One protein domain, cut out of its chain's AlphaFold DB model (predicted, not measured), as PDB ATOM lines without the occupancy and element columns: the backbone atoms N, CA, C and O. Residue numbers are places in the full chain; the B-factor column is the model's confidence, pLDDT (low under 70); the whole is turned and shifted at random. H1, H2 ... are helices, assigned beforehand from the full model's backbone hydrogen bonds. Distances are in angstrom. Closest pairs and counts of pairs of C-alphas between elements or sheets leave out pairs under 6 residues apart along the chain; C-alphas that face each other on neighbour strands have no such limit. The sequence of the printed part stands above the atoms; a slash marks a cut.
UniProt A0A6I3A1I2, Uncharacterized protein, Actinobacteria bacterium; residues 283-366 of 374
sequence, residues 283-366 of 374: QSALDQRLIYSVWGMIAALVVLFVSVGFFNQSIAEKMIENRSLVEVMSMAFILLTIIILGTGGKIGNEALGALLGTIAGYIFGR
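AT A GLANCE: This is residues 283 to 366 of the 374 residues of an uncharacterized protein of Actinobacteria bacterium (UniProt A0A6I3A1I2). Three long helices lie side by side in a flat, loosely spaced row, with H3 in the middle, H1 on one side and H4 on the other, and the chain folds back from each to the next. The short helix H2 sits at the turn from H1 to H3, and contacts between the helices are few. The printed part has 84 residues with four named helices, in the order H1, H2, H3, H4, and no named strand; the class is all helix. The whole is loose, with a radius of gyration of the C-alphas of 16.2 A, and spans 47 by 34 by 11 A.

HOW THE PARTS SIT: Start with the longest helix, H1, residues 283 to 308, and look across to H3, residues 324 to 343. They are close but not clearly touching: their closest C-alphas, of Leu 290 and Ile 340, are 6.9 A apart. They run opposite ways at a shallow tilt of 9 degrees. H3 touches H4, residues 349 to 366, with residues 335 to 342 alone; the closest C-alphas, of Gly 342 and Leu 352, are 6.3 A apart. This helical hairpin runs opposite ways at a shallow tilt of 14 degrees. H1 and H4 are apart. At the turn, find H2, residues 313 to 321, close to but not clearly touching H1, with the closest C-alphas, of Val 308 and Ala 316, 6.8 A apart. In H1, H3 and H4 every O i to N i+4 pair is within hydrogen-bond range; in H2, 4 of 5 are.

IN THESE COORDINATES: Find C-alpha 283 at (0.679, 10.649, 18.427); from there H1 runs 37.6 A to C-alpha 308. H2 is 12.5 A long and H3 28.6 A. H4 runs 26.1 A, ending at C-alpha 366 at (-1.775, 11.062, -19.208).

THE WHOLE: The C-alphas of Gln 283 and Ser 314 are the two farthest apart, at 48.2 A. The printed part has no cut, and its three links are tight. Look for pLDDT under 70 at residues 343 to 348, among others.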
ATOM      1  N   GLN A 283       1.947  10.450  19.125       79.75
ATOM      2  CA  GLN A 283       0.679  10.649  18.427       79.75
ATOM      3  C   GLN A 283       0.182  12.094  18.563       79.75
ATOM      4  O   GLN A 283      -0.158  12.717  17.563       79.75
ATOM      5  N   SER A 284       0.245  12.678  19.764       81.19
ATOM      6  CA  SER A 284      -0.103  14.089  19.973       81.19
ATOM      7  C   SER A 284       0.800  15.037  19.175       81.19
ATOM      8  O   SER A 284       0.324  16.045  18.652       81.19
ATOM      9  N   ALA A 285       2.098  14.734  19.068       81.81
ATOM     10  CA  ALA A 285       3.029  15.523  18.265       81.81
ATOM     11  C   ALA A 285       2.741  15.395  16.759       81.81
ATOM     12  O   ALA A 285       2.847  16.384  16.029       81.81
ATOM     13  N   LEU A 286       2.360  14.202  16.289       78.19
ATOM     14  CA  LEU A 286       1.925  13.974  14.909       78.19
ATOM     15  C   LEU A 286       0.637  14.737  14.598       78.19
ATOM     16  O   LEU A 286       0.597  15.444  13.593       78.19
ATOM     17  N   ASP A 287      -0.363  14.680  15.478       78.12
ATOM     18  CA  ASP A 287      -1.627  15.407  15.319       78.12
ATOM     19  C   ASP A 287      -1.391  16.923  15.236       78.12
ATOM     20  O   ASP A 287      -1.942  17.604  14.367       78.12
ATOM     21  N   GLN A 288      -0.500  17.464  16.073       82.38
ATOM     22  CA  GLN A 288      -0.148  18.883  16.033       82.38
ATOM     23  C   GLN A 288       0.576  19.267  14.732       82.38
ATOM     24  O   GLN A 288       0.274  20.305  14.136       82.38
ATOM     25  N   ARG A 289       1.505  18.429  14.249       78.75
ATOM     26  CA  ARG A 289       2.155  18.625  12.941       78.75
ATOM     27  C   ARG A 289       1.136  18.595  11.807       78.75
ATOM     28  O   ARG A 289       1.218  19.443  10.924       78.75
ATOM     29  N   LEU A 290       0.159  17.692  11.871       76.38
ATOM     30  CA  LEU A 290      -0.937  17.606  10.907       76.38
ATOM     31  C   LEU A 290      -1.719  18.921  10.836       76.38
ATOM     32  O   LEU A 290      -1.956  19.441   9.747       76.38
ATOM     33  N   ILE A 291      -2.061  19.499  11.992       81.00
ATOM     34  CA  ILE A 291      -2.757  20.790  12.075       81.00
ATOM     35  C   ILE A 291      -1.922  21.901  11.423       81.00
ATOM     36  O   ILE A 291      -2.450  22.674  10.621       81.00
ATOM     37  N   TYR A 292      -0.618  21.975  11.710       82.94
ATOM     38  CA  TYR A 292       0.262  22.957  11.067       82.94
ATOM     39  C   TYR A 292       0.377  22.747   9.554       82.94
ATOM     40  O   TYR A 292       0.380  23.725   8.807       82.94
ATOM     41  N   SER A 293       0.424  21.499   9.082       77.94
ATOM     42  CA  SER A 293       0.409  21.191   7.649       77.94
ATOM     43  C   SER A 293      -0.880  21.671   6.976       77.94
ATOM     44  O   SER A 293      -0.812  22.248   5.891       77.94
ATOM     45  N   VAL A 294      -2.038  21.517   7.629       79.50
ATOM     46  CA  VAL A 294      -3.318  22.046   7.126       79.50
ATOM     47  C   VAL A 294      -3.287  23.575   7.041       79.50
ATOM     48  O   VAL A 294      -3.638  24.132   6.001       79.50
ATOM     49  N   TRP A 295      -2.800  24.265   8.076       84.00
ATOM     50  CA  TRP A 295      -2.630  25.724   8.043       84.00
ATOM     51  C   TRP A 295      -1.666  26.186   6.946       84.00
ATOM     52  O   TRP A 295      -1.951  27.162   6.253       84.00
ATOM     53  N   GLY A 296      -0.559  25.468   6.744       86.38
ATOM     54  CA  GLY A 296       0.384  25.732   5.658       86.38
ATOM     55  C   GLY A 296      -0.259  25.580   4.280       86.38
ATOM     56  O   GLY A 296      -0.032  26.410   3.401       86.38
ATOM     57  N   MET A 297      -1.124  24.578   4.102       78.62
ATOM     58  CA  MET A 297      -1.868  24.384   2.857       78.62
ATOM     59  C   MET A 297      -2.869  25.520   2.604       78.62
ATOM     60  O   MET A 297      -2.946  26.029   1.486       78.62
ATOM     61  N   ILE A 298      -3.593  25.965   3.637       83.50
ATOM     62  CA  ILE A 298      -4.497  27.124   3.542       83.50
ATOM     63  C   ILE A 298      -3.707  28.384   3.166       83.50
ATOM     64  O   ILE A 298      -4.098  29.100   2.247       83.50
ATOM     65  N   ALA A 299      -2.571  28.637   3.819       87.94
ATOM     66  CA  ALA A 299      -1.721  29.784   3.511       87.94
ATOM     67  C   ALA A 299      -1.197  29.742   2.064       87.94
ATOM     68  O   ALA A 299      -1.240  30.757   1.371       87.94
ATOM     69  N   ALA A 300      -0.767  28.573   1.580       83.25
ATOM     70  CA  ALA A 300      -0.327  28.394   0.198       83.25
ATOM     71  C   ALA A 300      -1.452  28.680  -0.810       83.25
ATOM     72  O   ALA A 300      -1.214  29.356  -1.810       83.25
ATOM     73  N   LEU A 301      -2.682  28.229  -0.531       81.62
ATOM     74  CA  LEU A 301      -3.858  28.540  -1.351       81.62
ATOM     75  C   LEU A 301      -4.150  30.043  -1.387       81.62
ATOM     76  O   LEU A 301      -4.401  30.585  -2.460       81.62
ATOM     77  N   VAL A 302      -4.073  30.725  -0.242       86.75
ATOM     78  CA  VAL A 302      -4.262  32.183  -0.163       86.75
ATOM     79  C   VAL A 302      -3.190  32.914  -0.970       86.75
ATOM     80  O   VAL A 302      -3.524  33.793  -1.757       86.75
ATOM     81  N   VAL A 303      -1.915  32.531  -0.836       89.38
ATOM     82  CA  VAL A 303      -0.807  33.128  -1.603       89.38
ATOM     83  C   VAL A 303      -0.986  32.903  -3.101       89.38
ATOM     84  O   VAL A 303      -0.771  33.830  -3.877       89.38
ATOM     85  N   LEU A 304      -1.403  31.705  -3.515       82.25
ATOM     86  CA  LEU A 304      -1.673  31.394  -4.917       82.25
ATOM     87  C   LEU A 304      -2.840  32.231  -5.453       82.25
ATOM     88  O   LEU A 304      -2.753  32.792  -6.540       82.25
ATOM     89  N   PHE A 305      -3.913  32.379  -4.679       82.94
ATOM     90  CA  PHE A 305      -5.054  33.201  -5.078       82.94
ATOM     91  C   PHE A 305      -4.678  34.685  -5.197       82.94
ATOM     92  O   PHE A 305      -5.044  35.354  -6.162       82.94
ATOM     93  N   VAL A 306      -3.891  35.191  -4.246       87.56
ATOM     94  CA  VAL A 306      -3.367  36.561  -4.267       87.56
ATOM     95  C   VAL A 306      -2.401  36.764  -5.437       87.56
ATOM     96  O   VAL A 306      -2.465  37.801  -6.093       87.56
ATOM     97  N   SER A 307      -1.545  35.784  -5.750       84.31
ATOM     98  CA  SER A 307      -0.579  35.882  -6.851       84.31
ATOM     99  C   SER A 307      -1.254  35.942  -8.219       84.31
ATOM    100  O   SER A 307      -0.799  36.702  -9.071       84.31
ATOM    101  N   VAL A 308      -2.378  35.239  -8.414       79.19
ATOM    102  CA  VAL A 308      -3.206  35.348  -9.630       79.19
ATOM    103  C   VAL A 308      -3.655  36.795  -9.868       79.19
ATOM    104  O   VAL A 308      -3.644  37.254 -11.008       79.19
ATOM    105  N   GLY A 309      -3.958  37.546  -8.803       79.06
ATOM    106  CA  GLY A 309      -4.331  38.963  -8.879       79.06
ATOM    107  C   GLY A 309      -3.219  39.903  -9.367       79.06
ATOM    108  O   GLY A 309      -3.518  41.020  -9.782       79.06
ATOM    109  N   PHE A 310      -1.954  39.469  -9.356       84.19
ATOM    110  CA  PHE A 310      -0.822  40.250  -9.871       84.19
ATOM    111  C   PHE A 310      -0.544  40.026 -11.367       84.19
ATOM    112  O   PHE A 310       0.287  40.732 -11.942       84.19
ATOM    113  N   PHE A 311      -1.212  39.069 -12.019       80.25
ATOM    114  CA  PHE A 311      -1.039  38.821 -13.450       80.25
ATOM    115  C   PHE A 311      -1.961  39.697 -14.305       80.25
ATOM    116  O   PHE A 311      -3.061  40.076 -13.911       80.25
ATOM    117  N   ASN A 312      -1.504  40.009 -15.518       77.00
ATOM    118  CA  ASN A 312      -2.246  40.828 -16.471       77.00
ATOM    119  C   ASN A 312      -3.536  40.110 -16.920       77.00
ATOM    120  O   ASN A 312      -3.530  38.895 -17.131       77.00
ATOM    121  N   GLN A 313      -4.625  40.861 -17.100       76.69
ATOM    122  CA  GLN A 313      -5.994  40.328 -17.200       76.69
ATOM    123  C   GLN A 313      -6.173  39.264 -18.307       76.69
ATOM    124  O   GLN A 313      -6.865  38.270 -18.095       76.69
ATOM    125  N   SER A 314      -5.457  39.383 -19.436       75.06
ATOM    126  CA  SER A 314      -5.542  38.407 -20.541       75.06
ATOM    127  C   SER A 314      -4.840  37.066 -20.274       75.06
ATOM    128  O   SER A 314      -5.167  36.058 -20.901       75.06
ATOM    129  N   ILE A 315      -3.871  37.025 -19.352       73.62
ATOM    130  CA  ILE A 315      -3.183  35.787 -18.949       73.62
ATOM    131  C   ILE A 315      -4.022  35.049 -17.901       73.62
ATOM    132  O   ILE A 315      -4.131  33.825 -17.956       73.62
ATOM    133  N   ALA A 316      -4.653  35.792 -16.988       68.56
ATOM    134  CA  ALA A 316      -5.548  35.234 -15.978       68.56
ATOM    135  C   ALA A 316      -6.773  34.551 -16.615       68.56
ATOM    136  O   ALA A 316      -7.081  33.412 -16.264       68.56
ATOM    137  N   GLU A 317      -7.412  35.184 -17.608       72.06
ATOM    138  CA  GLU A 317      -8.536  34.587 -18.352       72.06
ATOM    139  C   GLU A 317      -8.140  33.273 -19.040       72.06
ATOM    140  O   GLU A 317      -8.823  32.262 -18.874       72.06
ATOM    141  N   LYS A 318      -6.979  33.232 -19.709       72.19
ATOM    142  CA  LYS A 318      -6.475  32.007 -20.356       72.19
ATOM    143  C   LYS A 318      -6.144  30.883 -19.374       72.19
ATOM    144  O   LYS A 318      -6.289  29.709 -19.721       72.19
ATOM    145  N   MET A 319      -5.667  31.200 -18.170       66.50
ATOM    146  CA  MET A 319      -5.405  30.186 -17.140       66.50
ATOM    147  C   MET A 319      -6.698  29.576 -16.588       66.50
ATOM    148  O   MET A 319      -6.732  28.377 -16.304       66.50
ATOM    149  N   ILE A 320      -7.755  30.383 -16.459       69.94
ATOM    150  CA  ILE A 320      -9.065  29.938 -15.975       69.94
ATOM    151  C   ILE A 320      -9.790  29.116 -17.052       69.94
ATOM    152  O   ILE A 320     -10.308  28.041 -16.743       69.94
ATOM    153  N   GLU A 321      -9.770  29.559 -18.314       71.00
ATOM    154  CA  GLU A 321     -10.408  28.848 -19.434       71.00
ATOM    155  C   GLU A 321      -9.859  27.433 -19.632       71.00
ATOM    156  O   GLU A 321     -10.623  26.498 -19.870       71.00
ATOM    157  N   ASN A 322      -8.547  27.240 -19.475       70.94
ATOM    158  CA  ASN A 322      -7.924  25.941 -19.728       70.94
ATOM    159  C   ASN A 322      -8.201  24.883 -18.648       70.94
ATOM    160  O   ASN A 322      -7.746  23.752 -18.808       70.94
ATOM    161  N   ARG A 323      -8.876  25.212 -17.530       73.38
ATOM    162  CA  ARG A 323      -9.094  24.340 -16.343       73.38
ATOM    163  C   ARG A 323      -7.838  23.680 -15.737       73.38
ATOM    164  O   ARG A 323      -7.927  23.053 -14.684       73.38
ATOM    165  N   SER A 324      -6.667  23.864 -16.339       71.94
ATOM    166  CA  SER A 324      -5.413  23.188 -16.011       71.94
ATOM    167  C   SER A 324      -4.949  23.498 -14.586       71.94
ATOM    168  O   SER A 324      -4.470  22.614 -13.883       71.94
ATOM    169  N   LEU A 325      -5.190  24.722 -14.104       68.94
ATOM    170  CA  LEU A 325      -4.825  25.125 -12.745       68.94
ATOM    171  C   LEU A 325      -5.637  24.377 -11.674       68.94
ATOM    172  O   LEU A 325      -5.073  23.927 -10.678       68.94
ATOM    173  N   VAL A 326      -6.942  24.181 -11.899       75.38
ATOM    174  CA  VAL A 326      -7.815  23.409 -10.993       75.38
ATOM    175  C   VAL A 326      -7.399  21.938 -10.979       75.38
ATOM    176  O   VAL A 326      -7.360  21.303  -9.925       75.38
ATOM    177  N   GLU A 327      -7.029  21.400 -12.137       76.12
ATOM    178  CA  GLU A 327      -6.609  20.012 -12.274       76.12
ATOM    179  C   GLU A 327      -5.283  19.729 -11.550       76.12
ATOM    180  O   GLU A 327      -5.208  18.807 -10.740       76.12
ATOM    181  N   VAL A 328      -4.268  20.580 -11.733       76.50
ATOM    182  CA  VAL A 328      -2.987  20.459 -11.015       76.50
ATOM    183  C   VAL A 328      -3.173  20.648  -9.504       76.50
ATOM    184  O   VAL A 328      -2.608  19.883  -8.721       76.50
ATOM    185  N   MET A 329      -4.006  21.605  -9.075       74.50
ATOM    186  CA  MET A 329      -4.320  21.802  -7.653       74.50
ATOM    187  C   MET A 329      -4.999  20.578  -7.038       74.50
ATOM    188  O   MET A 329      -4.578  20.118  -5.981       74.50
ATOM    189  N   SER A 330      -6.026  20.034  -7.692       78.44
ATOM    190  CA  SER A 330      -6.747  18.859  -7.186       78.44
ATOM    191  C   SER A 330      -5.844  17.624  -7.090       78.44
ATOM    192  O   SER A 330      -5.909  16.887  -6.107       78.44
ATOM    193  N   MET A 331      -4.915  17.451  -8.032       81.50
ATOM    194  CA  MET A 331      -3.930  16.372  -8.000       81.50
ATOM    195  C   MET A 331      -2.928  16.523  -6.847       81.50
ATOM    196  O   MET A 331      -2.678  15.562  -6.119       81.50
ATOM    197  N   ALA A 332      -2.409  17.737  -6.631       76.94
ATOM    198  CA  ALA A 332      -1.533  18.047  -5.502       76.94
ATOM    199  C   ALA A 332      -2.247  17.852  -4.152       76.94
ATOM    200  O   ALA A 332      -1.655  17.336  -3.205       76.94
ATOM    201  N   PHE A 333      -3.534  18.199  -4.079       80.12
ATOM    202  CA  PHE A 333      -4.358  18.042  -2.883       80.12
ATOM    203  C   PHE A 333      -4.566  16.568  -2.513       80.12
ATOM    204  O   PHE A 333      -4.429  16.192  -1.348       80.12
ATOM    205  N   ILE A 334      -4.852  15.712  -3.499       82.88
ATOM    206  CA  ILE A 334      -4.993  14.263  -3.288       82.88
ATOM    207  C   ILE A 334      -3.667  13.666  -2.795       82.88
ATOM    208  O   ILE A 334      -3.656  12.908  -1.824       82.88
ATOM    209  N   LEU A 335      -2.543  14.048  -3.411       81.19
ATOM    210  CA  LEU A 335      -1.206  13.582  -3.028       81.19
ATOM    211  C   LEU A 335      -0.860  13.988  -1.588       81.19
ATOM    212  O   LEU A 335      -0.406  13.161  -0.799       81.19
ATOM    213  N   LEU A 336      -1.157  15.236  -1.216       77.75
ATOM    214  CA  LEU A 336      -0.984  15.728   0.148       77.75
ATOM    215  C   LEU A 336      -1.861  14.954   1.144       77.75
ATOM    216  O   LEU A 336      -1.383  14.562   2.205       77.75
ATOM    217  N   THR A 337      -3.120  14.688   0.793       76.00
ATOM    218  CA  THR A 337      -4.060  13.942   1.647       76.00
ATOM    219  C   THR A 337      -3.564  12.520   1.914       76.00
ATOM    220  O   THR A 337      -3.661  12.039   3.039       76.00
ATOM    221  N   ILE A 338      -2.968  11.861   0.919       79.19
ATOM    222  CA  ILE A 338      -2.368  10.528   1.078       79.19
ATOM    223  C   ILE A 338      -1.121  10.581   1.958       79.19
ATOM    224  O   ILE A 338      -0.961   9.726   2.825       79.19
ATOM    225  N   ILE A 339      -0.269  11.596   1.795       74.50
ATOM    226  CA  ILE A 339       0.899  11.799   2.664       74.50
ATOM    227  C   ILE A 339       0.451  12.034   4.113       74.50
ATOM    228  O   ILE A 339       1.023  11.449   5.028       74.50
ATOM    229  N   ILE A 340      -0.592  12.835   4.338       69.81
ATOM    230  CA  ILE A 340      -1.191  13.094   5.656       69.81
ATOM    231  C   ILE A 340      -1.779  11.809   6.263       69.81
ATOM    232  O   ILE A 340      -1.465  11.462   7.399       69.81
ATOM    233  N   LEU A 341      -2.593  11.066   5.507       71.25
ATOM    234  CA  LEU A 341      -3.185   9.800   5.968       71.25
ATOM    235  C   LEU A 341      -2.122   8.731   6.248       71.25
ATOM    236  O   LEU A 341      -2.277   7.916   7.158       71.25
ATOM    237  N   GLY A 342      -1.035   8.768   5.484       71.12
ATOM    238  CA  GLY A 342       0.120   7.905   5.632       71.12
ATOM    239  C   GLY A 342       0.999   8.184   6.824       71.12
ATOM    240  O   GLY A 342       1.297   7.292   7.607       71.12
ATOM    241  N   THR A 343       1.409   9.438   6.972       67.81
ATOM    242  CA  THR A 343       2.236   9.883   8.098       67.81
ATOM    243  C   THR A 343       1.483   9.796   9.426       67.81
ATOM    244  O   THR A 343       2.111   9.584  10.457       67.81
ATOM    245  N   GLY A 344       0.146   9.871   9.407       63.28
ATOM    246  CA  GLY A 344      -0.706   9.599  10.568       63.28
ATOM    247  C   GLY A 344      -0.914   8.111  10.884       63.28
ATOM    248  O   GLY A 344      -1.685   7.800  11.789       63.28
ATOM    249  N   GLY A 345      -0.299   7.190  10.128       62.38
ATOM    250  CA  GLY A 345      -0.378   5.744  10.364       62.38
ATOM    251  C   GLY A 345      -1.784   5.148  10.225       62.38
ATOM    252  O   GLY A 345      -2.022   4.026  10.664       62.38
ATOM    253  N   LYS A 346      -2.737   5.883   9.631       62.22
ATOM    254  CA  LYS A 346      -4.132   5.431   9.476       62.22
ATOM    255  C   LYS A 346      -4.336   4.496   8.286       62.22
ATOM    256  O   LYS A 346      -5.401   3.898   8.155       62.22
ATOM    257  N   ILE A 347      -3.329   4.375   7.426       63.56
ATOM    258  CA  ILE A 347      -3.300   3.486   6.268       63.56
ATOM    259  C   ILE A 347      -2.027   2.643   6.383       63.56
ATOM    260  O   ILE A 347      -0.946   3.195   6.571       63.56
ATOM    261  N   GLY A 348      -2.157   1.315   6.292       64.75
ATOM    262  CA  GLY A 348      -1.007   0.405   6.309       64.75
ATOM    263  C   GLY A 348      -0.015   0.733   5.190       64.75
ATOM    264  O   GLY A 348      -0.418   1.161   4.104       64.75
ATOM    265  N   ASN A 349       1.281   0.534   5.445       71.12
ATOM    266  CA  ASN A 349       2.352   0.903   4.511       71.12
ATOM    267  C   ASN A 349       2.160   0.284   3.112       71.12
ATOM    268  O   ASN A 349       2.478   0.934   2.114       71.12
ATOM    269  N   GLU A 350       1.574  -0.918   3.012       70.44
ATOM    270  CA  GLU A 350       1.253  -1.531   1.717       70.44
ATOM    271  C   GLU A 350       0.170  -0.758   0.947       70.44
ATOM    272  O   GLU A 350       0.313  -0.499  -0.250       70.44
ATOM    273  N   ALA A 351      -0.906  -0.346   1.625       72.00
ATOM    274  CA  ALA A 351      -2.003   0.396   1.005       72.00
ATOM    275  C   ALA A 351      -1.566   1.807   0.576       72.00
ATOM    276  O   ALA A 351      -2.021   2.322  -0.448       72.00
ATOM    277  N   LEU A 352      -0.630   2.407   1.311       74.00
ATOM    278  CA  LEU A 352      -0.045   3.691   0.951       74.00
ATOM    279  C   LEU A 352       0.817   3.614  -0.316       74.00
ATOM    280  O   LEU A 352       0.698   4.468  -1.197       74.00
ATOM    281  N   GLY A 353       1.642   2.568  -0.438       75.62
ATOM    282  CA  GLY A 353       2.423   2.309  -1.649       75.62
ATOM    283  C   GLY A 353       1.533   2.099  -2.879       75.62
ATOM    284  O   GLY A 353       1.810   2.654  -3.944       75.62
ATOM    285  N   ALA A 354       0.421   1.374  -2.722       79.12
ATOM    286  CA  ALA A 354      -0.552   1.155  -3.792       79.12
ATOM    287  C   ALA A 354      -1.245   2.455  -4.249       79.12
ATOM    288  O   ALA A 354      -1.372   2.685  -5.454       79.12
ATOM    289  N   LEU A 355      -1.645   3.324  -3.308       75.56
ATOM    290  CA  LEU A 355      -2.264   4.628  -3.594       75.56
ATOM    291  C   LEU A 355      -1.300   5.594  -4.301       75.56
ATOM    292  O   LEU A 355      -1.668   6.234  -5.287       75.56
ATOM    293  N   LEU A 356      -0.045   5.673  -3.846       77.75
ATOM    294  CA  LEU A 356       0.980   6.480  -4.517       77.75
ATOM    295  C   LEU A 356       1.295   5.940  -5.918       77.75
ATOM    296  O   LEU A 356       1.430   6.721  -6.860       77.75
ATOM    297  N   GLY A 357       1.355   4.615  -6.076       80.00
ATOM    298  CA  GLY A 357       1.574   3.961  -7.366       80.00
ATOM    299  C   GLY A 357       0.450   4.221  -8.374       80.00
ATOM    300  O   GLY A 357       0.729   4.485  -9.542       80.00
ATOM    301  N   THR A 358      -0.813   4.222  -7.933       80.62
ATOM    302  CA  THR A 358      -1.958   4.542  -8.808       80.62
ATOM    303  C   THR A 358      -1.951   6.002  -9.248       80.62
ATOM    304  O   THR A 358      -2.206   6.284 -10.418       80.62
ATOM    305  N   ILE A 359      -1.596   6.932  -8.357       78.56
ATOM    306  CA  ILE A 359      -1.464   8.350  -8.717       78.56
ATOM    307  C   ILE A 359      -0.297   8.570  -9.669       78.56
ATOM    308  O   ILE A 359      -0.469   9.248 -10.679       78.56
ATOM    309  N   ALA A 360       0.865   7.972  -9.401       78.56
ATOM    310  CA  ALA A 360       2.004   8.036 -10.310       78.56
ATOM    311  C   ALA A 360       1.632   7.478 -11.694       78.56
ATOM    312  O   ALA A 360       1.871   8.133 -12.706       78.56
ATOM    313  N   GLY A 361       0.960   6.323 -11.745       80.81
ATOM    314  CA  GLY A 361       0.456   5.736 -12.988       80.81
ATOM    315  C   GLY A 361      -0.512   6.652 -13.741       80.81
ATOM    316  O   GLY A 361      -0.397   6.794 -14.956       80.81
ATOM    317  N   TYR A 362      -1.419   7.330 -13.035       79.19
ATOM    318  CA  TYR A 362      -2.343   8.296 -13.633       79.19
ATOM    319  C   TYR A 362      -1.624   9.553 -14.163       79.19
ATOM    320  O   TYR A 362      -1.910   9.989 -15.279       79.19
ATOM    321  N   ILE A 363      -0.645  10.097 -13.423       70.94
ATOM    322  CA  ILE A 363       0.182  11.245 -13.851       70.94
ATOM    323  C   ILE A 363       0.970  10.902 -15.120       70.94
ATOM    324  O   ILE A 363       0.908  11.629 -16.114       70.94
ATOM    325  N   PHE A 364       1.706   9.789 -15.099       74.25
ATOM    326  CA  PHE A 364       2.590   9.409 -16.201       74.25
ATOM    327  C   PHE A 364       1.820   8.872 -17.414       74.25
ATOM    328  O   PHE A 364       2.212   9.133 -18.550       74.25
ATOM    329  N   GLY A 365       0.692   8.188 -17.203       69.56
ATOM    330  CA  GLY A 365      -0.157   7.695 -18.288       69.56
ATOM    331  C   GLY A 365      -0.760   8.822 -19.129       69.56
ATOM    332  O   GLY A 365      -0.836   8.710 -20.353       69.56
ATOM    333  N   ARG A 366      -1.116   9.952 -18.509       62.72
ATOM    334  CA  ARG A 366      -1.775  11.062 -19.208       62.72
ATOM    335  C   ARG A 366      -0.847  11.828 -20.159       62.72
ATOM    336  O   ARG A 366      -1.261  12.151 -21.269       62.72
TER     337      ARG A 366